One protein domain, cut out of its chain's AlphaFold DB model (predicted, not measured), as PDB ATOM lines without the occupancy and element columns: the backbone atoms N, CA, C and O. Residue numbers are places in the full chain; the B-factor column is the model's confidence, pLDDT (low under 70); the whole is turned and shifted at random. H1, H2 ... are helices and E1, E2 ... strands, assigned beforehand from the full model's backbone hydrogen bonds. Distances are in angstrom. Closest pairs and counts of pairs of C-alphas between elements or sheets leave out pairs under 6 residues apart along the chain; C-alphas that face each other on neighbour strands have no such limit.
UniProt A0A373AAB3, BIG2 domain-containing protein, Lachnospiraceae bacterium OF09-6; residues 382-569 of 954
ATOM      1  N   GLU A 382      20.792 -22.580  -6.154       78.81
ATOM      2  CA  GLU A 382      21.861 -23.092  -6.989       78.81
ATOM      3  C   GLU A 382      22.089 -24.583  -6.745       78.81
ATOM      4  O   GLU A 382      21.897 -25.110  -5.647       78.81
ATOM      5  N   TYR A 383      22.494 -25.262  -7.805       77.12
ATOM      6  CA  TYR A 383      22.916 -26.648  -7.809       77.12
ATOM      7  C   TYR A 383      24.364 -26.709  -8.279       77.12
ATOM      8  O   TYR A 383      24.808 -25.858  -9.052       77.12
ATOM      9  N   THR A 384      25.091 -27.731  -7.847       86.75
ATOM     10  CA  THR A 384      26.528 -27.853  -8.098       86.75
ATOM     11  C   THR A 384      26.824 -28.868  -9.200       86.75
ATOM     12  O   THR A 384      26.329 -29.996  -9.185       86.75
ATOM     13  N   ILE A 385      27.684 -28.488 -10.142       93.69
ATOM     14  CA  ILE A 385      28.349 -29.373 -11.096       93.69
ATOM     15  C   ILE A 385      29.743 -29.674 -10.552       93.69
ATOM     16  O   ILE A 385      30.549 -28.769 -10.352       93.69
ATOM     17  N   THR A 386      30.034 -30.952 -10.344       94.31
ATOM     18  CA  THR A 386      31.364 -31.447  -9.964       94.31
ATOM     19  C   THR A 386      31.976 -32.260 -11.094       94.31
ATOM     20  O   THR A 386      31.257 -32.871 -11.887       94.31
ATOM     21  N   PHE A 387      33.305 -32.281 -11.164       94.38
ATOM     22  CA  PHE A 387      34.046 -32.892 -12.262       94.38
ATOM     23  C   PHE A 387      34.917 -34.049 -11.784       94.38
ATOM     24  O   PHE A 387      35.673 -33.925 -10.826       94.38
ATOM     25  N   ASP A 388      34.838 -35.174 -12.487       93.31
ATOM     26  CA  ASP A 388      35.619 -36.375 -12.221       93.31
ATOM     27  C   ASP A 388      36.588 -36.638 -13.378       93.31
ATOM     28  O   ASP A 388      36.190 -36.741 -14.539       93.31
ATOM     29  N   LYS A 389      37.884 -36.772 -13.073       91.81
ATOM     30  CA  LYS A 389      38.938 -37.016 -14.075       91.81
ATOM     31  C   LYS A 389      38.824 -38.369 -14.784       91.81
ATOM     32  O   LYS A 389      39.496 -38.571 -15.799       91.81
ATOM     33  N   ASN A 390      38.016 -39.295 -14.269       91.50
ATOM     34  CA  ASN A 390      37.649 -40.571 -14.875       91.50
ATOM     35  C   ASN A 390      38.853 -41.361 -15.425       91.50
ATOM     36  O   ASN A 390      38.977 -41.649 -16.621       91.50
ATOM     37  N   GLY A 391      39.821 -41.626 -14.547       84.06
ATOM     38  CA  GLY A 391      41.071 -42.317 -14.889       84.06
ATOM     39  C   GLY A 391      42.141 -41.454 -15.579       84.06
ATOM     40  O   GLY A 391      43.188 -41.980 -15.958       84.06
ATOM     41  N   GLY A 392      41.912 -40.150 -15.754       86.88
ATOM     42  CA  GLY A 392      42.933 -39.176 -16.155       86.88
ATOM     43  C   GLY A 392      43.809 -38.677 -15.000       86.88
ATOM     44  O   GLY A 392      43.544 -38.944 -13.829       86.88
ATOM     45  N   LYS A 393      44.858 -37.920 -15.340       86.69
ATOM     46  CA  LYS A 393      45.776 -37.227 -14.418       86.69
ATOM     47  C   LYS A 393      45.698 -35.704 -14.608       86.69
ATOM     48  O   LYS A 393      45.379 -35.252 -15.705       86.69
ATOM     49  N   GLY A 394      46.057 -34.936 -13.579       87.88
ATOM     50  CA  GLY A 394      46.034 -33.464 -13.574       87.88
ATOM     51  C   GLY A 394      44.854 -32.880 -12.791       87.88
ATOM     52  O   GLY A 394      44.062 -33.631 -12.217       87.88
ATOM     53  N   ASN A 395      44.749 -31.550 -12.793       86.31
ATOM     54  CA  ASN A 395      43.709 -30.820 -12.068       86.31
ATOM     55  C   ASN A 395      42.387 -30.858 -12.843       86.31
ATOM     56  O   ASN A 395      42.348 -30.592 -14.048       86.31
ATOM     57  N   VAL A 396      41.308 -31.216 -12.148       87.75
ATOM     58  CA  VAL A 396      39.944 -31.063 -12.665       87.75
ATOM     59  C   VAL A 396      39.527 -29.590 -12.570       87.75
ATOM     60  O   VAL A 396      40.046 -28.881 -11.709       87.75
ATOM     61  N   PRO A 397      38.618 -29.106 -13.433       91.25
ATOM     62  CA  PRO A 397      38.043 -27.774 -13.274       91.25
ATOM     63  C   PRO A 397      37.335 -27.614 -11.928       91.25
ATOM     64  O   PRO A 397      36.810 -28.591 -11.383       91.25
ATOM     65  N   ASN A 398      37.271 -26.370 -11.449       89.69
ATOM     66  CA  ASN A 398      36.491 -26.016 -10.268       89.69
ATOM     67  C   ASN A 398      35.024 -26.417 -10.451       89.69
ATOM     68  O   ASN A 398      34.504 -26.476 -11.573       89.69
ATOM     69  N   SER A 399      34.353 -26.695  -9.333       89.38
ATOM     70  CA  SER A 399      32.910 -26.885  -9.355       89.38
ATOM     71  C   SER A 399      32.224 -25.621  -9.870       89.38
ATOM     72  O   SER A 399      32.691 -24.504  -9.667       89.38
ATOM     73  N   MET A 400      31.109 -25.807 -10.567       91.44
ATOM     74  CA  MET A 400      30.277 -24.701 -11.038       91.44
ATOM     75  C   MET A 400      28.932 -24.744 -10.335       91.44
ATOM     76  O   MET A 400      28.427 -25.829 -10.048       91.44
ATOM     77  N   LYS A 401      28.340 -23.577 -10.098       85.12
ATOM     78  CA  LYS A 401      26.993 -23.439  -9.551       85.12
ATOM     79  C   LYS A 401      26.086 -22.769 -10.572       85.12
ATOM     80  O   LYS A 401      26.527 -21.897 -11.314       85.12
ATOM     81  N   ALA A 402      24.847 -23.235 -10.654       76.06
ATOM     82  CA  ALA A 402      23.824 -22.646 -11.509       76.06
ATOM     83  C   ALA A 402      22.425 -23.028 -11.019       76.06
ATOM     84  O   ALA A 402      22.249 -24.036 -10.325       76.06
ATOM     85  N   THR A 403      21.410 -22.259 -11.397       75.25
ATOM     86  CA  THR A 403      20.020 -22.569 -11.058       75.25
ATOM     87  C   THR A 403      19.429 -23.567 -12.056       75.25
ATOM     88  O   THR A 403      19.906 -23.722 -13.180       75.25
ATOM     89  N   ALA A 404      18.394 -24.307 -11.653       66.00
ATOM     90  CA  ALA A 404      17.800 -25.320 -12.525       66.00
ATOM     91  C   ALA A 404      17.212 -24.705 -13.807       66.00
ATOM     92  O   ALA A 404      16.293 -23.891 -13.757       66.00
ATOM     93  N   GLY A 405      17.662 -25.193 -14.961       56.53
ATOM     94  CA  GLY A 405      17.281 -24.698 -16.282       56.53
ATOM     95  C   GLY A 405      18.287 -23.730 -16.902       56.53
ATOM     96  O   GLY A 405      18.210 -23.528 -18.113       56.53
ATOM     97  N   ASP A 406      19.240 -23.198 -16.131       70.50
ATOM     98  CA  ASP A 406      20.311 -22.359 -16.671       70.50
ATOM     99  C   ASP A 406      21.195 -23.151 -17.639       70.50
ATOM    100  O   ASP A 406      21.436 -24.347 -17.457       70.50
ATOM    101  N   GLU A 407      21.702 -22.482 -18.673       74.88
ATOM    102  CA  GLU A 407      22.711 -23.050 -19.565       74.88
ATOM    103  C   GLU A 407      24.115 -22.720 -19.048       74.88
ATOM    104  O   GLU A 407      24.543 -21.570 -19.069       74.88
ATOM    105  N   VAL A 408      24.848 -23.744 -18.613       82.75
ATOM    106  CA  VAL A 408      26.231 -23.638 -18.137       82.75
ATOM    107  C   VAL A 408      27.197 -24.025 -19.251       82.75
ATOM    108  O   VAL A 408      27.067 -25.096 -19.846       82.75
ATOM    109  N   THR A 409      28.195 -23.191 -19.525       89.81
ATOM    110  CA  THR A 409      29.238 -23.508 -20.508       89.81
ATOM    111  C   THR A 409      30.247 -24.499 -19.930       89.81
ATOM    112  O   THR A 409      30.834 -24.280 -18.874       89.81
ATOM    113  N   MET A 410      30.474 -25.605 -20.634       91.31
ATOM    114  CA  MET A 410      31.355 -26.677 -20.177       91.31
ATOM    115  C   MET A 410      32.834 -26.285 -20.261       91.31
ATOM    116  O   MET A 410      33.291 -25.848 -21.323       91.31
ATOM    117  N   PRO A 411      33.617 -26.485 -19.187       90.31
ATOM    118  CA  PRO A 411      34.989 -26.015 -19.127       90.31
ATOM    119  C   PRO A 411      35.912 -26.869 -19.995       90.31
ATOM    120  O   PRO A 411      35.748 -28.089 -20.127       90.31
ATOM    121  N   SER A 412      36.943 -26.230 -20.546       87.06
ATOM    122  CA  SER A 412      38.124 -26.946 -21.026       87.06
ATOM    123  C   SER A 412      38.866 -27.596 -19.865       87.06
ATOM    124  O   SER A 412      38.708 -27.203 -18.712       87.06
ATOM    125  N   SER A 413      39.717 -28.568 -20.172       82.50
ATOM    126  CA  SER A 413      40.471 -29.281 -19.154       82.50
ATOM    127  C   SER A 413      41.940 -29.419 -19.534       82.50
ATOM    128  O   SER A 413      42.261 -29.673 -20.695       82.50
ATOM    129  N   GLN A 414      42.830 -29.280 -18.546       83.44
ATOM    130  CA  GLN A 414      44.255 -29.606 -18.676       83.44
ATOM    131  C   GLN A 414      44.553 -31.076 -18.345       83.44
ATOM    132  O   GLN A 414      45.720 -31.479 -18.305       83.44
ATOM    133  N   LEU A 415      43.514 -31.884 -18.104       88.19
ATOM    134  CA  LEU A 415      43.659 -33.298 -17.793       88.19
ATOM    135  C   LEU A 415      44.394 -34.041 -18.917       88.19
ATOM    136  O   LEU A 415      44.192 -33.803 -20.110       88.19
ATOM    137  N   ARG A 416      45.223 -35.009 -18.524       86.94
ATOM    138  CA  ARG A 416      46.020 -35.836 -19.434       86.94
ATOM    139  C   ARG A 416      45.803 -37.314 -19.160       86.94
ATOM    140  O   ARG A 416      45.730 -37.745 -18.011       86.94
ATOM    141  N   ARG A 417      45.793 -38.115 -20.222       88.44
ATOM    142  CA  ARG A 417      45.797 -39.577 -20.144       88.44
ATOM    143  C   ARG A 417      46.628 -40.128 -21.296       88.44
ATOM    144  O   ARG A 417      46.372 -39.812 -22.451       88.44
ATOM    145  N   ASN A 418      47.657 -40.916 -20.987       83.81
ATOM    146  CA  ASN A 418      48.619 -41.364 -21.994       83.81
ATOM    147  C   ASN A 418      47.933 -42.180 -23.105       83.81
ATOM    148  O   ASN A 418      47.259 -43.161 -22.805       83.81
ATOM    149  N   GLY A 419      48.106 -41.782 -24.368       82.31
ATOM    150  CA  GLY A 419      47.446 -42.415 -25.519       82.31
ATOM    151  C   GLY A 419      46.010 -41.949 -25.797       82.31
ATOM    152  O   GLY A 419      45.408 -42.423 -26.761       82.31
ATOM    153  N   TYR A 420      45.477 -41.013 -25.005       86.69
ATOM    154  CA  TYR A 420      44.117 -40.494 -25.134       86.69
ATOM    155  C   TYR A 420      44.087 -38.960 -25.174       86.69
ATOM    156  O   TYR A 420      44.969 -38.283 -24.649       86.69
ATOM    157  N   VAL A 421      43.028 -38.422 -25.764       86.94
ATOM    158  CA  VAL A 421      42.663 -37.005 -25.783       86.94
ATOM    159  C   VAL A 421      41.395 -36.822 -24.957       86.94
ATOM    160  O   VAL A 421      40.517 -37.688 -24.947       86.94
ATOM    161  N   PHE A 422      41.325 -35.705 -24.239       88.69
ATOM    162  CA  PHE A 422      40.137 -35.295 -23.505       88.69
ATOM    163  C   PHE A 422      39.067 -34.793 -24.487       88.69
ATOM    164  O   PHE A 422      39.277 -33.793 -25.172       88.69
ATOM    165  N   SER A 423      37.937 -35.497 -24.560       83.94
ATOM    166  CA  SER A 423      36.861 -35.233 -25.531       83.94
ATOM    167  C   SER A 423      35.731 -34.371 -24.966       83.94
ATOM    168  O   SER A 423      34.933 -33.832 -25.728       83.94
ATOM    169  N   GLY A 424      35.653 -34.226 -23.642       88.62
ATOM    170  CA  GLY A 424      34.611 -33.463 -22.963       88.62
ATOM    171  C   GLY A 424      34.117 -34.148 -21.696       88.62
ATOM    172  O   GLY A 424      34.784 -35.020 -21.138       88.62
ATOM    173  N   TRP A 425      32.931 -33.747 -21.257       90.56
ATOM    174  CA  TRP A 425      32.314 -34.157 -19.999       90.56
ATOM    175  C   TRP A 425      31.029 -34.947 -20.243       90.56
ATOM    176  O   TRP A 425      30.312 -34.674 -21.201       90.56
ATOM    177  N   SER A 426      30.691 -35.907 -19.385       88.12
ATOM    178  CA  SER A 426      29.415 -36.624 -19.483       88.12
ATOM    179  C   SER A 426      28.831 -36.985 -18.127       88.12
ATOM    180  O   SER A 426      29.557 -37.247 -17.180       88.12
ATOM    181  N   LEU A 427      27.500 -37.060 -18.045       84.94
ATOM    182  CA  LEU A 427      26.789 -37.548 -16.857       84.94
ATOM    183  C   LEU A 427      26.985 -39.054 -16.617       84.94
ATOM    184  O   LEU A 427      26.585 -39.560 -15.571       84.94
ATOM    185  N   ILE A 428      27.567 -39.769 -17.583       80.12
ATOM    186  CA  ILE A 428      27.838 -41.202 -17.497       80.12
ATOM    187  C   ILE A 428      29.355 -41.420 -17.493       80.12
ATOM    188  O   ILE A 428      30.062 -40.938 -18.376       80.12
ATOM    189  N   ASP A 429      29.847 -42.170 -16.512       76.31
ATOM    190  CA  ASP A 429      31.266 -42.492 -16.311       76.31
ATOM    191  C   ASP A 429      31.886 -43.299 -17.463       76.31
ATOM    192  O   ASP A 429      33.054 -43.132 -17.804       76.31
ATOM    193  N   ASN A 430      31.090 -44.124 -18.132       67.25
ATOM    194  CA  ASN A 430      31.477 -44.884 -19.313       67.25
ATOM    195  C   ASN A 430      30.917 -44.297 -20.618       67.25
ATOM    196  O   ASN A 430      30.799 -45.018 -21.615       67.25
ATOM    197  N   ALA A 431      30.567 -43.002 -20.632       70.12
ATOM    198  CA  ALA A 431      30.142 -42.330 -21.851       70.12
ATOM    199  C   ALA A 431      31.186 -42.530 -22.952       70.12
ATOM    200  O   ALA A 431      32.381 -42.266 -22.812       70.12
ATOM    201  N   ASN A 432      30.713 -43.102 -24.046       63.03
ATOM    202  CA  ASN A 432      31.571 -43.791 -24.982       63.03
ATOM    203  C   ASN A 432      32.142 -42.829 -26.024       63.03
ATOM    204  O   ASN A 432      31.475 -42.447 -26.982       63.03
ATOM    205  N   ALA A 433      33.433 -42.560 -25.889       55.03
ATOM    206  CA  ALA A 433      34.303 -42.086 -26.957       55.03
ATOM    207  C   ALA A 433      34.639 -43.182 -27.992       55.03
ATOM    208  O   ALA A 433      35.120 -42.888 -29.076       55.03
ATOM    209  N   ASN A 434      34.372 -44.460 -27.700       53.16
ATOM    210  CA  ASN A 434      34.799 -45.611 -28.513       53.16
ATOM    211  C   ASN A 434      34.075 -45.782 -29.866       53.16
ATOM    212  O   ASN A 434      34.153 -46.857 -30.452       53.16
ATOM    213  N   GLY A 435      33.349 -44.768 -30.344       53.00
ATOM    214  CA  GLY A 435      32.734 -44.709 -31.673       53.00
ATOM    215  C   GLY A 435      31.574 -45.675 -31.929       53.00
ATOM    216  O   GLY A 435      30.937 -45.550 -32.972       53.00
ATOM    217  N   LYS A 436      31.239 -46.583 -30.996       56.19
ATOM    218  CA  LYS A 436      30.055 -47.472 -31.054       56.19
ATOM    219  C   LYS A 436      28.771 -46.726 -30.713       56.19
ATOM    220  O   LYS A 436      27.951 -47.164 -29.903       56.19
ATOM    221  N   TYR A 437      28.642 -45.541 -31.277       56.91
ATOM    222  CA  TYR A 437      27.558 -44.638 -31.001       56.91
ATOM    223  C   TYR A 437      26.237 -45.225 -31.507       56.91
ATOM    224  O   TYR A 437      26.061 -45.471 -32.699       56.91
ATOM    225  N   LYS A 438      25.306 -45.470 -30.581       54.97
ATOM    226  CA  LYS A 438      23.902 -45.740 -30.888       54.97
ATOM    227  C   LYS A 438      23.071 -44.607 -30.285       54.97
ATOM    228  O   LYS A 438      23.087 -44.476 -29.056       54.97
ATOM    229  N   PRO A 439      22.364 -43.799 -31.095       48.22
ATOM    230  CA  PRO A 439      21.481 -42.762 -30.565       48.22
ATOM    231  C   PRO A 439      20.486 -43.380 -29.569       48.22
ATOM    232  O   PRO A 439      19.867 -44.404 -29.858       48.22
ATOM    233  N   GLY A 440      20.390 -42.784 -28.376       48.47
ATOM    234  CA  GLY A 440      19.532 -43.239 -27.275       48.47
ATOM    235  C   GLY A 440      20.168 -44.178 -26.237       48.47
ATOM    236  O   GLY A 440      19.549 -44.388 -25.200       48.47
ATOM    237  N   ASN A 441      21.385 -44.706 -26.457       50.62
ATOM    238  CA  ASN A 441      22.004 -45.717 -25.572       50.62
ATOM    239  C   ASN A 441      23.414 -45.367 -25.035       50.62
ATOM    240  O   ASN A 441      23.961 -46.147 -24.259       50.62
ATOM    241  N   ASN A 442      24.007 -44.235 -25.424       60.03
ATOM    242  CA  ASN A 442      25.281 -43.725 -24.894       60.03
ATOM    243  C   ASN A 442      25.048 -42.324 -24.312       60.03
ATOM    244  O   ASN A 442      24.348 -41.524 -24.930       60.03
ATOM    245  N   GLY A 443      25.633 -42.023 -23.150       63.75
ATOM    246  CA  GLY A 443      25.527 -40.701 -22.522       63.75
ATOM    247  C   GLY A 443      26.034 -39.583 -23.433       63.75
ATOM    248  O   GLY A 443      27.019 -39.764 -24.147       63.75
ATOM    249  N   THR A 444      25.357 -38.433 -23.408       72.81
ATOM    250  CA  THR A 444      25.779 -37.229 -24.136       72.81
ATOM    251  C   THR A 444      27.159 -36.788 -23.660       72.81
ATOM    252  O   THR A 444      27.399 -36.699 -22.454       72.81
ATOM    253  N   VAL A 445      28.062 -36.517 -24.603       80.44
ATOM    254  CA  VAL A 445      29.381 -35.936 -24.329       80.44
ATOM    255  C   VAL A 445      29.309 -34.448 -24.643       80.44
ATOM    256  O   VAL A 445      29.062 -34.056 -25.781       80.44
ATOM    257  N   TYR A 446      29.506 -33.623 -23.626       83.75
ATOM    258  CA  TYR A 446      29.526 -32.175 -23.733       83.75
ATOM    259  C   TYR A 446      30.970 -31.712 -23.930       83.75
ATOM    260  O   TYR A 446      31.786 -31.749 -23.004       83.75
ATOM    261  N   ALA A 447      31.304 -31.316 -25.157       82.00
ATOM    262  CA  ALA A 447      32.626 -30.795 -25.492       82.00
ATOM    263  C   ALA A 447      32.917 -29.471 -24.748       82.00
ATOM    264  O   ALA A 447      31.976 -28.748 -24.397       82.00
ATOM    265  N   PRO A 448      34.194 -29.102 -24.536       85.38
ATOM    266  CA  PRO A 448      34.552 -27.779 -24.029       85.38
ATOM    267  C   PRO A 448      33.881 -26.651 -24.823       85.38
ATOM    268  O   PRO A 448      33.879 -26.671 -26.053       85.38
ATOM    269  N   GLY A 449      33.299 -25.679 -24.123       81.19
ATOM    270  CA  GLY A 449      32.562 -24.560 -24.713       81.19
ATOM    271  C   GLY A 449      31.112 -24.870 -25.111       81.19
ATOM    272  O   GLY A 449      30.401 -23.958 -25.520       81.19
ATOM    273  N   SER A 450      30.649 -26.122 -25.004       79.00
ATOM    274  CA  SER A 450      29.234 -26.456 -25.222       79.00
ATOM    275  C   SER A 450      28.371 -26.110 -24.007       79.00
ATOM    276  O   SER A 450      28.873 -26.039 -22.888       79.00
ATOM    277  N   ASN A 451      27.070 -25.918 -24.225       81.06
ATOM    278  CA  ASN A 451      26.131 -25.611 -23.149       81.06
ATOM    279  C   ASN A 451      25.548 -26.891 -22.539       81.06
ATOM    280  O   ASN A 451      25.133 -27.815 -23.246       81.06
ATOM    281  N   PHE A 452      25.475 -26.912 -21.215       82.06
ATOM    282  CA  PHE A 452      24.841 -27.929 -20.392       82.06
ATOM    283  C   PHE A 452      23.691 -27.289 -19.620       82.06
ATOM    284  O   PHE A 452      23.907 -26.371 -18.834       82.06
ATOM    285  N   THR A 453      22.466 -27.765 -19.828       81.44
ATOM    286  CA  THR A 453      21.310 -27.275 -19.069       81.44
ATOM    287  C   THR A 453      21.315 -27.877 -17.666       81.44
ATOM    288  O   THR A 453      21.214 -29.098 -17.517       81.44
ATOM    289  N   MET A 454      21.398 -27.030 -16.643       81.75
ATOM    290  CA  MET A 454      21.502 -27.455 -15.254       81.75
ATOM    291  C   MET A 454      20.211 -28.149 -14.786       81.75
ATOM    292  O   MET A 454      19.132 -27.553 -14.862       81.75
ATOM    293  N   PRO A 455      20.256 -29.403 -14.302       73.06
ATOM    294  CA  PRO A 455      19.078 -30.048 -13.737       73.06
ATOM    295  C   PRO A 455      18.793 -29.538 -12.318       73.06
ATOM    296  O   PRO A 455      19.633 -28.926 -11.670       73.06
ATOM    297  N   SER A 456      17.611 -29.853 -11.784       69.44
ATOM    298  CA  SER A 456      17.212 -29.504 -10.410       69.44
ATOM    299  C   SER A 456      17.846 -30.404  -9.337       69.44
ATOM    300  O   SER A 456      17.164 -30.856  -8.411       69.44
ATOM    301  N   LYS A 457      19.128 -30.733  -9.503       73.62
ATOM    302  CA  LYS A 457      19.949 -31.524  -8.584       73.62
ATOM    303  C   LYS A 457      21.428 -31.277  -8.858       73.62
ATOM    304  O   LYS A 457      21.799 -30.971  -9.990       73.62
ATOM    305  N   ASP A 458      22.254 -31.527  -7.854       80.94
ATOM    306  CA  ASP A 458      23.698 -31.583  -8.049       80.94
ATOM    307  C   ASP A 458      24.054 -32.725  -9.005       80.94
ATOM    308  O   ASP A 458      23.425 -33.794  -9.011       80.94
ATOM    309  N   VAL A 459      25.062 -32.496  -9.839       86.19
ATOM    310  CA  VAL A 459      25.525 -33.464 -10.830       86.19
ATOM    311  C   VAL A 459      27.032 -33.632 -10.773       86.19
ATOM    312  O   VAL A 459      27.790 -32.698 -10.521       86.19
ATOM    313  N   LYS A 460      27.465 -34.860 -11.051       92.62
ATOM    314  CA  LYS A 460      28.863 -35.187 -11.302       92.62
ATOM    315  C   LYS A 460      29.027 -35.508 -12.781       92.62
ATOM    316  O   LYS A 460      28.300 -36.347 -13.313       92.62
ATOM    317  N   LEU A 461      29.964 -34.829 -13.425       92.81
ATOM    318  CA  LEU A 461      30.342 -35.042 -14.811       92.81
ATOM    319  C   LEU A 461      31.715 -35.709 -14.884       92.81
ATOM    320  O   LEU A 461      32.677 -35.260 -14.272       92.81
ATOM    321  N   TYR A 462      31.809 -36.763 -15.679       91.38
ATOM    322  CA  TYR A 462      33.001 -37.573 -15.864       91.38
ATOM    323  C   TYR A 462      33.723 -37.177 -17.147       91.38
ATOM    324  O   TYR A 462      33.097 -36.980 -18.193       91.38
ATOM    325  N   ALA A 463      35.048 -37.070 -17.076       91.06
ATOM    326  CA  ALA A 463      35.896 -36.823 -18.227       91.06
ATOM    327  C   ALA A 463      35.791 -37.979 -19.231       91.06
ATOM    328  O   ALA A 463      35.912 -39.151 -18.872       91.06
ATOM    329  N   VAL A 464      35.604 -37.657 -20.505       87.75
ATOM    330  CA  VAL A 464      35.511 -38.640 -21.587       87.75
ATOM    331  C   VAL A 464      36.826 -38.671 -22.360       87.75
ATOM    332  O   VAL A 464      37.345 -37.631 -22.766       87.75
ATOM    333  N   TRP A 465      37.368 -39.874 -22.564       86.75
ATOM    334  CA  TRP A 465      38.704 -40.095 -23.122       86.75
ATOM    335  C   TRP A 465      38.653 -40.832 -24.459       86.75
ATOM    336  O   TRP A 465      38.188 -41.971 -24.525       86.75
ATOM    337  N   SER A 466      39.209 -40.227 -25.506       85.94
ATOM    338  CA  SER A 466      39.287 -40.810 -26.850       85.94
ATOM    339  C   SER A 466      40.702 -41.196 -27.231       85.94
ATOM    340  O   SER A 466      41.621 -40.407 -27.050       85.94
ATOM    341  N   SER A 467      40.889 -42.383 -27.807       87.56
ATOM    342  CA  SER A 467      42.193 -42.783 -28.344       87.56
ATOM    343  C   SER A 467      42.654 -41.812 -29.435       87.56
ATOM    344  O   SER A 467      41.840 -41.290 -30.194       87.56
ATOM    345  N   GLN A 468      43.959 -41.588 -29.544       88.81
ATOM    346  CA  GLN A 468      44.529 -40.741 -30.597       88.81
ATOM    347  C   GLN A 468      45.151 -41.559 -31.728       88.81
ATOM    348  O   GLN A 468      45.649 -42.660 -31.492       88.81
ATOM    349  N   ASN A 469      45.209 -40.976 -32.928       91.00
ATOM    350  CA  ASN A 469      45.933 -41.522 -34.083       91.00
ATOM    351  C   ASN A 469      45.532 -42.970 -34.403       91.00
ATOM    352  O   ASN A 469      46.382 -43.858 -34.471       91.00
ATOM    353  N   VAL A 470      44.232 -43.209 -34.570       91.38
ATOM    354  CA  VAL A 470      43.671 -44.554 -34.750       91.38
ATOM    355  C   VAL A 470      43.581 -44.915 -36.232       91.38
ATOM    356  O   VAL A 470      43.263 -44.070 -37.072       91.38
ATOM    357  N   ASP A 471      43.887 -46.170 -36.557       94.62
ATOM    358  CA  ASP A 471      43.712 -46.740 -37.896       94.62
ATOM    359  C   ASP A 471      42.236 -46.711 -38.303       94.62
ATOM    360  O   ASP A 471      41.367 -46.998 -37.481       94.62
ATOM    361  N   ALA A 472      41.950 -46.412 -39.571       95.62
ATOM    362  CA  ALA A 472      40.581 -46.385 -40.074       95.62
ATOM    363  C   ALA A 472      40.437 -47.035 -41.452       95.62
ATOM    364  O   ALA A 472      41.355 -47.032 -42.279       95.62
ATOM    365  N   GLU A 473      39.248 -47.572 -41.693       96.75
ATOM    366  CA  GLU A 473      38.788 -48.060 -42.982       96.75
ATOM    367  C   GLU A 473      37.894 -46.998 -43.628       96.75
ATOM    368  O   GLU A 473      36.884 -46.583 -43.065       96.75
ATOM    369  N   PHE A 474      38.291 -46.525 -44.806       96.94
ATOM    370  CA  PHE A 474      37.541 -45.527 -45.554       96.94
ATOM    371  C   PHE A 474      36.620 -46.203 -46.564       96.94
ATOM    372  O   PHE A 474      37.073 -47.044 -47.351       96.94
ATOM    373  N   TYR A 475      35.358 -45.785 -46.580       94.81
ATOM    374  CA  TYR A 475      34.336 -46.289 -47.494       94.81
ATOM    375  C   TYR A 475      33.713 -45.147 -48.285       94.81
ATOM    376  O   TYR A 475      33.415 -44.090 -47.740       94.81
ATOM    377  N   ILE A 476      33.490 -45.353 -49.583       94.69
ATOM    378  CA  ILE A 476      32.919 -44.328 -50.462       94.69
ATOM    379  C   ILE A 476      31.559 -44.803 -50.965       94.69
ATOM    380  O   ILE A 476      31.468 -45.846 -51.613       94.69
ATOM    381  N   ARG A 477      30.507 -44.028 -50.695       91.62
ATOM    382  CA  ARG A 477      29.166 -44.231 -51.247       91.62
ATOM    383  C   ARG A 477      29.139 -43.976 -52.744       91.62
ATOM    384  O   ARG A 477      29.704 -42.996 -53.237       91.62
ATOM    385  N   LEU A 478      28.399 -44.827 -53.444       81.81
ATOM    386  CA  LEU A 478      28.304 -44.831 -54.903       81.81
ATOM    387  C   LEU A 478      27.018 -44.191 -55.444       81.81
ATOM    388  O   LEU A 478      26.918 -43.931 -56.640       81.81
ATOM    389  N   ASP A 479      26.030 -43.935 -54.585       84.31
ATOM    390  CA  ASP A 479      24.692 -43.475 -54.974       84.31
ATOM    391  C   ASP A 479      24.522 -41.946 -54.984       84.31
ATOM    392  O   ASP A 479      23.443 -41.456 -55.320       84.31
ATOM    393  N   GLY A 480      25.564 -41.194 -54.613       81.69
ATOM    394  CA  GLY A 480      25.571 -39.728 -54.598       81.69
ATOM    395  C   GLY A 480      24.666 -39.079 -53.540       81.69
ATOM    396  O   GLY A 480      24.504 -37.858 -53.561       81.69
ATOM    397  N   HIS A 481      24.075 -39.865 -52.634       88.69
ATOM    398  CA  HIS A 481      23.324 -39.345 -51.492       88.69
ATOM    399  C   HIS A 481      24.299 -38.938 -50.389       88.69
ATOM    400  O   HIS A 481      25.276 -39.641 -50.141       88.69
ATOM    401  N   ILE A 482      24.030 -37.805 -49.740       90.94
ATOM    402  CA  ILE A 482      24.836 -37.252 -48.648       90.94
ATOM    403  C   ILE A 482      24.101 -37.556 -47.337       90.94
ATOM    404  O   ILE A 482      23.156 -36.837 -47.011       90.94
ATOM    405  N   PRO A 483      24.454 -38.611 -46.591       86.81
ATOM    406  CA  PRO A 483      23.646 -39.013 -45.452       86.81
ATOM    407  C   PRO A 483      23.723 -38.058 -44.270       86.81
ATOM    408  O   PRO A 483      24.695 -37.317 -44.115       86.81
ATOM    409  N   THR A 484      22.716 -38.147 -43.405       85.00
ATOM    410  CA  THR A 484      22.718 -37.510 -42.083       85.00
ATOM    411  C   THR A 484      22.780 -38.604 -41.012       85.00
ATOM    412  O   THR A 484      21.771 -39.249 -40.723       85.00
ATOM    413  N   GLU A 485      23.961 -38.850 -40.446       81.25
ATOM    414  CA  GLU A 485      24.224 -39.931 -39.478       81.25
ATOM    415  C   GLU A 485      23.921 -39.493 -38.034       81.25
ATOM    416  O   GLU A 485      24.118 -38.323 -37.712       81.25
ATOM    417  N   PRO A 486      23.473 -40.386 -37.128       71.06
ATOM    418  CA  PRO A 486      23.500 -41.852 -37.220       71.06
ATOM    419  C   PRO A 486      22.261 -42.466 -37.907       71.06
ATOM    420  O   PRO A 486      21.170 -42.497 -37.332       71.06
ATOM    421  N   GLN A 487      22.409 -43.016 -39.112       74.56
ATOM    422  CA  GLN A 487      21.368 -43.767 -39.823       74.56
ATOM    423  C   GLN A 487      21.970 -44.993 -40.517       74.56
ATOM    424  O   GLN A 487      23.072 -44.966 -41.048       74.56
ATOM    425  N   GLY A 488      21.243 -46.110 -40.491       73.56
ATOM    426  CA  GLY A 488      21.703 -47.336 -41.139       73.56
ATOM    427  C   GLY A 488      21.643 -47.215 -42.660       73.56
ATOM    428  O   GLY A 488      20.610 -46.836 -43.210       73.56
ATOM    429  N   HIS A 489      22.720 -47.609 -43.330       80.50
ATOM    430  CA  HIS A 489      22.784 -47.679 -44.785       80.50
ATOM    431  C   HIS A 489      23.238 -49.061 -45.248       80.50
ATOM    432  O   HIS A 489      23.951 -49.766 -44.534       80.50
ATOM    433  N   ASP A 490      22.806 -49.460 -46.443       82.62
ATOM    434  CA  ASP A 490      23.148 -50.766 -46.994       82.62
ATOM    435  C   ASP A 490      24.630 -50.788 -47.399       82.62
ATOM    436  O   ASP A 490      25.088 -49.965 -48.195       82.62
ATOM    437  N   ALA A 491      25.382 -51.751 -46.860       82.50
ATOM    438  CA  ALA A 491      26.806 -51.916 -47.131       82.50
ATOM    439  C   ALA A 491      27.115 -52.118 -48.629       82.50
ATOM    440  O   ALA A 491      28.206 -51.780 -49.082       82.50
ATOM    441  N   SER A 492      26.159 -52.616 -49.423       84.56
ATOM    442  CA  SER A 492      26.302 -52.766 -50.879       84.56
ATOM    443  C   SER A 492      26.416 -51.437 -51.636       84.56
ATOM    444  O   SER A 492      26.837 -51.427 -52.793       84.56
ATOM    445  N   GLN A 493      26.075 -50.314 -50.998       88.06
ATOM    446  CA  GLN A 493      26.168 -48.977 -51.587       88.06
ATOM    447  C   GLN A 493      27.574 -48.370 -51.492       88.06
ATOM    448  O   GLN A 493      27.786 -47.264 -51.995       88.06
ATOM    449  N   TYR A 494      28.518 -49.070 -50.861       91.75
ATOM    450  CA  TYR A 494      29.869 -48.590 -50.604       91.75
ATOM    451  C   TYR A 494      30.920 -49.340 -51.428       91.75
ATOM    452  O   TYR A 494      30.743 -50.490 -51.834       91.75
ATOM    453  N   THR A 495      32.056 -48.687 -51.665       93.88
ATOM    454  CA  THR A 495      33.268 -49.342 -52.172       93.88
ATOM    455  C   THR A 495      33.815 -50.371 -51.178       93.88
ATOM    456  O   THR A 495      33.476 -50.370 -49.998       93.88
ATOM    457  N   GLY A 496      34.759 -51.202 -51.626       92.62
ATOM    458  CA  GLY A 496      35.643 -51.902 -50.690       92.62
ATOM    459  C   GLY A 496      36.453 -50.920 -49.828       92.62
ATOM    460  O   GLY A 496      36.718 -49.792 -50.251       92.62
ATOM    461  N   ALA A 497      36.859 -51.371 -48.639       94.75
ATOM    462  CA  ALA A 497      37.600 -50.570 -47.666       94.75
ATOM    463  C   ALA A 497      38.977 -50.116 -48.181       94.75
ATOM    464  O   ALA A 497      39.762 -50.925 -48.690       94.75
ATOM    465  N   ILE A 498      39.317 -48.845 -47.953       97.56
ATOM    466  CA  ILE A 498      40.696 -48.345 -48.029       97.56
ATOM    467  C   ILE A 498      41.236 -48.227 -46.605       97.56
ATOM    468  O   ILE A 498      40.787 -47.384 -45.835       97.56
ATOM    469  N   LYS A 499      42.213 -49.060 -46.247       97.19
ATOM    470  CA  LYS A 499      42.819 -49.033 -44.911       97.19
ATOM    471  C   LYS A 499      43.912 -47.974 -44.850       97.19
ATOM    472  O   LYS A 499      44.860 -48.040 -45.634       97.19
ATOM    473  N   ILE A 500      43.793 -47.038 -43.916       97.38
ATOM    474  CA  ILE A 500      44.779 -45.985 -43.672       97.38
ATOM    475  C   ILE A 500      45.181 -46.039 -42.196       97.38
ATOM    476  O   ILE A 500      44.339 -45.943 -41.302       97.38
ATOM    477  N   SER A 501      46.476 -46.211 -41.937       95.56
ATOM    478  CA  SER A 501      46.996 -46.244 -40.572       95.56
ATOM    479  C   SER A 501      47.025 -44.850 -39.951       95.56
ATOM    480  O   SER A 501      47.366 -43.881 -40.626       95.56
ATOM    481  N   LYS A 502      46.708 -44.757 -38.656       94.06
ATOM    482  CA  LYS A 502      46.687 -43.514 -37.867       94.06
ATOM    483  C   LYS A 502      45.844 -42.390 -38.483       94.06
ATOM    484  O   LYS A 502      46.143 -41.210 -38.288       94.06
ATOM    485  N   ALA A 503      44.806 -42.751 -39.232       95.31
ATOM    486  CA  ALA A 503      44.025 -41.818 -40.028       95.31
ATOM    487  C   ALA A 503      43.189 -40.842 -39.195       95.31
ATOM    488  O   ALA A 503      43.067 -39.681 -39.573       95.31
ATOM    489  N   ILE A 504      42.621 -41.288 -38.073       93.06
ATOM    490  CA  ILE A 504      41.746 -40.467 -37.228       93.06
ATOM    491  C   ILE A 504      42.583 -39.786 -36.142       93.06
ATOM    492  O   ILE A 504      43.299 -40.467 -35.405       93.06
ATOM    493  N   LYS A 505      42.471 -38.455 -36.014       91.62
ATOM    494  CA  LYS A 505      43.188 -37.673 -34.988       91.62
ATOM    495  C   LYS A 505      42.772 -38.096 -33.589       91.62
ATOM    496  O   LYS A 505      43.614 -38.460 -32.773       91.62
ATOM    497  N   VAL A 506      41.464 -38.061 -33.351       87.69
ATOM    498  CA  VAL A 506      40.814 -38.367 -32.080       87.69
ATOM    499  C   VAL A 506      39.650 -39.296 -32.380       87.69
ATOM    500  O   VAL A 506      38.756 -38.945 -33.144       87.69
ATOM    501  N   ALA A 507      39.695 -40.507 -31.835       85.81
ATOM    502  CA  ALA A 507      38.677 -41.525 -32.039       85.81
ATOM    503  C   ALA A 507      37.414 -41.130 -31.263       85.81
ATOM    504  O   ALA A 507      37.246 -41.483 -30.097       85.81
ATOM    505  N   THR A 508      36.560 -40.351 -31.913       82.81
ATOM    506  CA  THR A 508      35.207 -39.986 -31.489       82.81
ATOM    507  C   THR A 508      34.252 -40.238 -32.640       82.81
ATOM    508  O   THR A 508      34.633 -40.132 -33.808       82.81
ATOM    509  N   PHE A 509      32.994 -40.539 -32.318       83.38
ATOM    510  CA  PHE A 509      31.946 -40.347 -33.311       83.38
ATOM    511  C   PHE A 509      31.919 -38.863 -33.695       83.38
ATOM    512  O   PHE A 509      32.001 -38.004 -32.820       83.38
ATOM    513  N   PHE A 510      31.867 -38.572 -34.988       83.06
ATOM    514  CA  PHE A 510      31.732 -37.210 -35.494       83.06
ATOM    515  C   PHE A 510      31.054 -37.266 -36.853       83.06
ATOM    516  O   PHE A 510      31.406 -38.108 -37.678       83.06
ATOM    517  N   THR A 511      30.105 -36.377 -37.116       86.00
ATOM    518  CA  THR A 511      29.437 -36.308 -38.417       86.00
ATOM    519  C   THR A 511      29.217 -34.865 -38.838       86.00
ATOM    520  O   THR A 511      28.774 -34.034 -38.053       86.00
ATOM    521  N   ASP A 512      29.548 -34.572 -40.091       87.56
ATOM    522  CA  ASP A 512      29.306 -33.277 -40.716       87.56
ATOM    523  C   ASP A 512      29.071 -33.488 -42.212       87.56
ATOM    524  O   ASP A 512      29.985 -33.796 -42.979       87.56
ATOM    525  N   SER A 513      27.826 -33.306 -42.632       88.06
ATOM    526  CA  SER A 513      27.414 -33.454 -44.028       88.06
ATOM    527  C   SER A 513      27.660 -32.188 -44.865       88.06
ATOM    528  O   SER A 513      27.342 -32.180 -46.051       88.06
ATOM    529  N   THR A 514      28.197 -31.106 -44.283       83.81
ATOM    530  CA  THR A 514      28.404 -29.804 -44.943       83.81
ATOM    531  C   THR A 514      29.839 -29.633 -45.444       83.81
ATOM    532  O   THR A 514      30.079 -29.641 -46.653       83.81
ATOM    533  N   ASN A 515      30.789 -29.516 -44.517       77.19
ATOM    534  CA  ASN A 515      32.211 -29.298 -44.774       77.19
ATOM    535  C   ASN A 515      33.017 -30.602 -44.677       77.19
ATOM    536  O   ASN A 515      34.213 -30.615 -44.966       77.19
ATOM    537  N   GLY A 516      32.342 -31.696 -44.317       78.62
ATOM    538  CA  GLY A 516      32.925 -33.006 -44.122       78.62
ATOM    539  C   GLY A 516      33.670 -33.154 -42.795       78.62
ATOM    540  O   GLY A 516      33.764 -32.235 -41.989       78.62
ATOM    541  N   VAL A 517      34.246 -34.331 -42.569       91.62
ATOM    542  CA  VAL A 517      34.926 -34.702 -41.317       91.62
ATOM    543  C   VAL A 517      36.450 -34.598 -41.407       91.62
ATOM    544  O   VAL A 517      37.154 -34.993 -40.481       91.62
ATOM    545  N   GLU A 518      36.991 -34.050 -42.500       91.94
ATOM    546  CA  GLU A 518      38.439 -34.011 -42.765       91.94
ATOM    547  C   GLU A 518      39.251 -33.298 -41.678       91.94
ATOM    548  O   GLU A 518      40.377 -33.698 -41.383       91.94
ATOM    549  N   SER A 519      38.680 -32.291 -41.012       90.38
ATOM    550  CA  SER A 519      39.327 -31.592 -39.892       90.38
ATOM    551  C   SER A 519      39.694 -32.527 -38.729       90.38
ATOM    552  O   SER A 519      40.644 -32.242 -37.995       90.38
ATOM    553  N   HIS A 520      39.026 -33.677 -38.619       90.56
ATOM    554  CA  HIS A 520      39.229 -34.700 -37.592       90.56
ATOM    555  C   HIS A 520      40.177 -35.830 -38.040       90.56
ATOM    556  O   HIS A 520      40.424 -36.775 -37.287       90.56
ATOM    557  N   LEU A 521      40.754 -35.731 -39.240       93.88
ATOM    558  CA  LEU A 521      41.616 -36.752 -39.836       93.88
ATOM    559  C   LEU A 521      43.056 -36.247 -39.995       93.88
ATOM    560  O   LEU A 521      43.294 -35.102 -40.373       93.88
ATOM    561  N   ASN A 522      44.032 -37.106 -39.706       94.62
ATOM    562  CA  ASN A 522      45.449 -36.886 -40.008       94.62
ATOM    563  C   ASN A 522      45.743 -37.066 -41.499       94.62
ATOM    564  O   ASN A 522      46.622 -36.409 -42.050       94.62
ATOM    565  N   SER A 523      45.033 -37.993 -42.135       94.12
ATOM    566  CA  SER A 523      45.238 -38.361 -43.530       94.12
ATOM    567  C   SER A 523      43.964 -38.944 -44.115       94.12
ATOM    568  O   SER A 523      43.245 -39.678 -43.436       94.12
ATOM    569  N   VAL A 524      43.747 -38.681 -45.398       95.69
ATOM    570  CA  VAL A 524      42.703 -39.300 -46.218       95.69
ATOM    571  C   VAL A 524      43.350 -40.142 -47.323       95.69
ATOM    572  O   VAL A 524      44.529 -39.935 -47.627       95.69
ATOM    573  N   PRO A 525      42.613 -41.084 -47.937       97.38
ATOM    574  CA  PRO A 525      43.078 -41.800 -49.116       97.38
ATOM    575  C   PRO A 525      43.544 -40.865 -50.238       97.38
ATOM    576  O   PRO A 525      42.875 -39.884 -50.558       97.38
ATOM    577  N   ASP A 526      44.662 -41.200 -50.877       95.88
ATOM    578  CA  ASP A 526      45.145 -40.466 -52.044       95.88
ATOM    579  C   ASP A 526      44.317 -40.774 -53.310       95.88
ATOM    580  O   ASP A 526      43.561 -41.751 -53.394       95.88
ATOM    581  N   ASN A 527      44.490 -39.954 -54.351       96.00
ATOM    582  CA  ASN A 527      43.751 -40.100 -55.608       96.00
ATOM    583  C   ASN A 527      43.954 -41.465 -56.291       96.00
ATOM    584  O   ASN A 527      43.058 -41.935 -56.994       96.00
ATOM    585  N   SER A 528      45.113 -42.108 -56.120       95.56
ATOM    586  CA  SER A 528      45.405 -43.430 -56.684       95.56
ATOM    587  C   SER A 528      44.655 -44.530 -55.927       95.56
ATOM    588  O   SER A 528      44.047 -45.406 -56.548       95.56
ATOM    589  N   GLN A 529      44.624 -44.455 -54.594       97.44
ATOM    590  CA  GLN A 529      43.865 -45.357 -53.728       97.44
ATOM    591  C   GLN A 529      42.360 -45.252 -53.996       97.44
ATOM    592  O   GLN A 529      41.708 -46.279 -54.196       97.44
ATOM    593  N   ILE A 530      41.830 -44.027 -54.097       96.56
ATOM    594  CA  ILE A 530      40.425 -43.778 -54.453       96.56
ATOM    595  C   ILE A 530      40.133 -44.360 -55.838       96.56
ATOM    596  O   ILE A 530      39.225 -45.175 -55.997       96.56
ATOM    597  N   LYS A 531      40.941 -44.028 -56.852       95.56
ATOM    598  CA  LYS A 531      40.743 -44.529 -58.221       95.56
ATOM    599  C   LYS A 531      40.747 -46.056 -58.293       95.56
ATOM    600  O   LYS A 531      39.980 -46.630 -59.063       95.56
ATOM    601  N   LYS A 532      41.574 -46.724 -57.483       95.94
ATOM    602  CA  LYS A 532      41.631 -48.189 -57.408       95.94
ATOM    603  C   LYS A 532      40.310 -48.792 -56.926       95.94
ATOM    604  O   LYS A 532      39.809 -49.700 -57.586       95.94
ATOM    605  N   VAL A 533      39.751 -48.311 -55.811       95.56
ATOM    606  CA  VAL A 533      38.487 -48.861 -55.283       95.56
ATOM    607  C   VAL A 533      37.288 -48.484 -56.147       95.56
ATOM    608  O   VAL A 533      36.413 -49.315 -56.357       95.56
ATOM    609  N   MET A 534      37.297 -47.290 -56.740       93.12
ATOM    610  CA  MET A 534      36.245 -46.845 -57.658       93.12
ATOM    611  C   MET A 534      36.206 -47.706 -58.926       93.12
ATOM    612  O   MET A 534      35.142 -48.198 -59.303       93.12
ATOM    613  N   ASN A 535      37.367 -47.991 -59.530       92.75
ATOM    614  CA  ASN A 535      37.457 -48.884 -60.688       92.75
ATOM    615  C   ASN A 535      37.006 -50.314 -60.349       92.75
ATOM    616  O   ASN A 535      36.368 -50.959 -61.178       92.75
ATOM    617  N   ALA A 536      37.319 -50.807 -59.145       93.31
ATOM    618  CA  ALA A 536      36.850 -52.115 -58.678       93.31
ATOM    619  C   ALA A 536      35.316 -52.173 -58.540       93.31
ATOM    620  O   ALA A 536      34.723 -53.233 -58.721       93.31
ATOM    621  N   SER A 537      34.679 -51.026 -58.295       89.50
ATOM    622  CA  SER A 537      33.226 -50.843 -58.291       89.50
ATOM    623  C   SER A 537      32.646 -50.446 -59.661       89.50
ATOM    624  O   SER A 537      31.497 -50.017 -59.731       89.50
ATOM    625  N   ASN A 538      33.402 -50.595 -60.759       89.81
ATOM    626  CA  ASN A 538      33.011 -50.225 -62.130       89.81
ATOM    627  C   ASN A 538      32.640 -48.740 -62.322       89.81
ATOM    628  O   ASN A 538      31.821 -48.401 -63.177       89.81
ATOM    629  N   LEU A 539      33.256 -47.845 -61.549       88.31
ATOM    630  CA  LEU A 539      33.032 -46.404 -61.616       88.31
ATOM    631  C   LEU A 539      34.347 -45.662 -61.863       88.31
ATOM    632  O   LEU A 539      35.402 -46.030 -61.355       88.31
ATOM    633  N   SER A 540      34.289 -44.587 -62.649       89.00
ATOM    634  CA  SER A 540      35.450 -43.733 -62.902       89.00
ATOM    635  C   SER A 540      35.579 -42.645 -61.841       89.00
ATOM    636  O   SER A 540      34.591 -41.987 -61.517       89.00
ATOM    637  N   TYR A 541      36.807 -42.394 -61.390       93.69
ATOM    638  CA  TYR A 541      37.152 -41.247 -60.553       93.69
ATOM    639  C   TYR A 541      38.109 -40.303 -61.286       93.69
ATOM    640  O   TYR A 541      39.176 -40.727 -61.749       93.69
ATOM    641  N   ASN A 542      37.730 -39.029 -61.371       94.31
ATOM    642  CA  ASN A 542      38.569 -37.943 -61.863       94.31
ATOM    643  C   ASN A 542      38.687 -36.842 -60.801       94.31
ATOM    644  O   ASN A 542      37.751 -36.072 -60.598       94.31
ATOM    645  N   ALA A 543      39.859 -36.736 -60.174       94.44
ATOM    646  CA  ALA A 543      40.132 -35.761 -59.122       94.44
ATOM    647  C   ALA A 543      40.064 -34.294 -59.587       94.44
ATOM    648  O   ALA A 543      39.941 -33.405 -58.745       94.44
ATOM    649  N   ASP A 544      40.112 -34.009 -60.893       95.00
ATOM    650  CA  ASP A 544      39.965 -32.644 -61.410       95.00
ATOM    651  C   ASP A 544      38.510 -32.175 -61.336       95.00
ATOM    652  O   ASP A 544      38.251 -31.021 -60.996       95.00
ATOM    653  N   THR A 545      37.558 -33.081 -61.580       95.25
ATOM    654  CA  THR A 545      36.121 -32.781 -61.675       95.25
ATOM    655  C   THR A 545      35.304 -33.309 -60.497       95.25
ATOM    656  O   THR A 545      34.177 -32.876 -60.297       95.25
ATOM    657  N   GLN A 546      35.844 -34.239 -59.713       95.12
ATOM    658  CA  GLN A 546      35.155 -34.903 -58.607       95.12
ATOM    659  C   GLN A 546      35.966 -34.816 -57.317       95.12
ATOM    660  O   GLN A 546      37.179 -34.608 -57.331       95.12
ATOM    661  N   TYR A 547      35.286 -35.002 -56.193       93.25
ATOM    662  CA  TYR A 547      35.881 -35.058 -54.864       93.25
ATOM    663  C   TYR A 547      35.092 -36.025 -53.974       93.25
ATOM    664  O   TYR A 547      33.978 -36.418 -54.323       93.25
ATOM    665  N   ILE A 548      35.681 -36.432 -52.850       93.69
ATOM    666  CA  ILE A 548      34.978 -37.204 -51.823       93.69
ATOM    667  C   ILE A 548      34.625 -36.254 -50.687       93.69
ATOM    668  O   ILE A 548      35.503 -35.569 -50.175       93.69
ATOM    669  N   LEU A 549      33.356 -36.211 -50.298       93.62
ATOM    670  CA  LEU A 549      32.928 -35.576 -49.057       93.62
ATOM    671  C   LEU A 549      32.876 -36.652 -47.972       93.62
ATOM    672  O   LEU A 549      31.939 -37.447 -47.954       93.62
ATOM    673  N   TRP A 550      33.881 -36.703 -47.101       94.81
ATOM    674  CA  TRP A 550      33.864 -37.555 -45.907       94.81
ATOM    675  C   TRP A 550      32.867 -36.976 -44.909       94.81
ATOM    676  O   TRP A 550      33.052 -35.834 -44.529       94.81
ATOM    677  N   TYR A 551      31.830 -37.699 -44.490       91.44
ATOM    678  CA  TYR A 551      30.710 -37.121 -43.727       91.44
ATOM    679  C   TYR A 551      30.500 -37.742 -42.338       91.44
ATOM    680  O   TYR A 551      29.754 -37.183 -41.531       91.44
ATOM    681  N   VAL A 552      31.149 -38.868 -42.017       90.69
ATOM    682  CA  VAL A 552      31.068 -39.475 -40.678       90.69
ATOM    683  C   VAL A 552      32.340 -40.232 -40.301       90.69
ATOM    684  O   VAL A 552      32.967 -40.885 -41.135       90.69
ATOM    685  N   ILE A 553      32.683 -40.160 -39.019       90.31
ATOM    686  CA  ILE A 553      33.619 -41.026 -38.309       90.31
ATOM    687  C   ILE A 553      32.790 -41.848 -37.320       90.31
ATOM    688  O   ILE A 553      32.072 -41.285 -36.493       90.31
ATOM    689  N   LYS A 554      32.868 -43.177 -37.396       87.38
ATOM    690  CA  LYS A 554      32.144 -44.093 -36.497       87.38
ATOM    691  C   LYS A 554      32.964 -45.348 -36.221       87.38
ATOM    692  O   LYS A 554      33.866 -45.675 -36.982       87.38
ATOM    693  N   SER A 555      32.675 -46.057 -35.136       84.62
ATOM    694  CA  SER A 555      33.320 -47.337 -34.822       84.62
ATOM    695  C   SER A 555      32.301 -48.465 -34.832       84.62
ATOM    696  O   SER A 555      31.294 -48.430 -34.123       84.62
ATOM    697  N   GLU A 556      32.594 -49.489 -35.622       79.88
ATOM    698  CA  GLU A 556      31.840 -50.734 -35.679       79.88
ATOM    699  C   GLU A 556      32.697 -51.883 -35.118       79.88
ATOM    700  O   GLU A 556      32.943 -51.955 -33.908       79.88
ATOM    701  N   SER A 557      33.156 -52.796 -35.979       82.31
ATOM    702  CA  SER A 557      34.222 -53.760 -35.672       82.31
ATOM    703  C   SER A 557      35.615 -53.137 -35.830       82.31
ATOM    704  O   SER A 557      36.550 -53.545 -35.141       82.31
ATOM    705  N   THR A 558      35.735 -52.124 -36.690       87.88
ATOM    706  CA  THR A 558      36.891 -51.239 -36.881       87.88
ATOM    707  C   THR A 558      36.409 -49.782 -36.907       87.88
ATOM    708  O   THR A 558      35.206 -49.511 -36.870       87.88
ATOM    709  N   TRP A 559      37.327 -48.813 -36.915       91.75
ATOM    710  CA  TRP A 559      36.955 -47.418 -37.155       91.75
ATOM    711  C   TRP A 559      36.715 -47.185 -38.639       91.75
ATOM    712  O   TRP A 559      37.548 -47.543 -39.466       91.75
ATOM    713  N   HIS A 560      35.573 -46.593 -38.953       92.19
ATOM    714  CA  HIS A 560      35.138 -46.278 -40.299       92.19
ATOM    715  C   HIS A 560      35.159 -44.765 -40.501       92.19
ATOM    716  O   HIS A 560      34.777 -44.000 -39.608       92.19
ATOM    717  N   VAL A 561      35.577 -44.351 -41.693       94.25
ATOM    718  CA  VAL A 561      35.376 -42.996 -42.201       94.25
ATOM    719  C   VAL A 561      34.617 -43.110 -43.512       94.25
ATOM    720  O   VAL A 561      35.165 -43.547 -44.526       94.25
ATOM    721  N   ASP A 562      33.348 -42.724 -43.495       93.62
ATOM    722  CA  ASP A 562      32.502 -42.864 -44.673       93.62
ATOM    723  C   ASP A 562      32.428 -41.538 -45.426       93.62
ATOM    724  O   ASP A 562      32.332 -40.456 -44.841       93.62
ATOM    725  N   GLY A 563      32.480 -41.625 -46.750       94.12
ATOM    726  CA  GLY A 563      32.381 -40.488 -47.648       94.12
ATOM    727  C   GLY A 563      31.468 -40.759 -48.828       94.12
ATOM    728  O   GLY A 563      31.001 -41.875 -49.039       94.12
ATOM    729  N   VAL A 564      31.201 -39.725 -49.613       93.19
ATOM    730  CA  VAL A 564      30.384 -39.802 -50.829       93.19
ATOM    731  C   VAL A 564      31.111 -39.139 -51.992       93.19
ATOM    732  O   VAL A 564      31.700 -38.069 -51.837       93.19
ATOM    733  N   LEU A 565      31.086 -39.784 -53.162       92.88
ATOM    734  CA  LEU A 565      31.636 -39.217 -54.392       92.88
ATOM    735  C   LEU A 565      30.716 -38.128 -54.947       92.88
ATOM    736  O   LEU A 565      29.571 -38.403 -55.302       92.88
ATOM    737  N   LEU A 566      31.259 -36.924 -55.111       93.00
ATOM    738  CA  LEU A 566      30.539 -35.732 -55.547       93.00
ATOM    739  C   LEU A 566      31.258 -35.013 -56.704       93.00
ATOM    740  O   LEU A 566      32.455 -35.190 -56.935       93.00
ATOM    741  N   ASP A 567      30.514 -34.199 -57.453       94.06
ATOM    742  CA  ASP A 567      30.989 -33.395 -58.588       94.06
ATOM    743  C   ASP A 567      31.275 -31.953 -58.144       94.06
ATOM    744  O   ASP A 567      30.437 -31.319 -57.498       94.06
ATOM    745  N   LYS A 568      32.441 -31.410 -58.508       93.81
ATOM    746  CA  LYS A 568      32.850 -30.039 -58.160       93.81
ATOM    747  C   LYS A 568      32.031 -28.956 -58.871       93.81
ATOM    748  O   LYS A 568      32.020 -27.815 -58.420       93.81
ATOM    749  N   ALA A 569      31.372 -29.275 -59.986       95.00
ATOM    750  CA  ALA A 569      30.530 -28.338 -60.733       95.00
ATOM    751  C   ALA A 569      29.094 -28.236 -60.182       95.00
ATOM    752  O   ALA A 569      28.308 -27.404 -60.647       95.00
TER     753      ALA A 569
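Overview. This is residues 382 to 569 of the 954 residues of the protein "BIG2 domain-containing protein" of Lachnospiraceae bacterium OF09-6 (UniProt A0A373AAB3). Two lobes lie end to end and share one long strand, E6, which runs from the one into the other and bends by 83 degrees at residue 471. One lobe holds E1, E2, E4 and the first part of E6, with the small strand pair E3 and E5; the other holds the last part of E6 with E7, E8 and E9, and H1 crosses over E6 there. The printed part has 188 residues, under half of them in named elements, in the order E1 to E7, H1, E8, E9; the class is mostly strand. Seven strands form a branched, mixed sheet, and E3 and E5 an antiparallel one. The whole is elongated, 62 by 33 by 27 A, and only just compact, close to loose, with a radius of gyration of the C-alphas of 19.3 A.

Arrangement. The branched sheet is strongly twisted, and E6, residues 459 to 477, has four neighbours in it. E1, residues 382 to 388, is parallel to E6 on one side of it, with N 386 and O 459 2.8 A apart. E4, residues 420 to 426, is antiparallel on the other side, with N 421 and O 466 at 2.8 A. E2, residues 400 to 403, forms a hairpin with E1, N 383 and O 402 being 2.8 A apart. E7, residues 498 to 506, forms a hairpin with E6, with N 474 and O 498 at 2.8 A, and itself bends by 71 degrees at residue 501. E9, residues 559 to 567, is parallel to E6, with N 473 and O 559 at 2.8 A. E8, residues 546 to 555, forms a hairpin with E9, with N 547 and O 566 at 2.9 A. H1, residues 527 to 536, is on the sheet at a height of 8.4 A over it; it lies over E6 and runs across the strands, at 73 degrees to E6 on the local plane. Every O i to N i+4 pair of H1 is within hydrogen-bond range. In the small sheet, E3, residues 407 to 409, and E5, residues 451 to 453, have N 408 and O 452 2.8 A apart.

Along the chain. E1 begins at C-alpha 382, (21.861, -23.092, -6.989), and is 19.8 A long. E6 is 42.0 A long and ends at C-alpha 477, (29.166, -44.231, -51.247). E2 is 10.5 A long, E4 16.2 A, E7 18.8 A, H1 14.2 A and E8 26.9 A. E9, 26.3 A long, ends at C-alpha 567, (30.989, -33.395, -58.588).

Size, cuts and confidence. The two C-alphas farthest apart, those of Glu 382 and Asn 538, are 62.5 A apart. The printed part has no cut. The links E1 to E2, E4 to E5, E6 to E7 and E7 to H1 are long. The mean pLDDT of the printed part is 85.6; residues 404 to 405, 430, 432 to 443 and 456 are under 70.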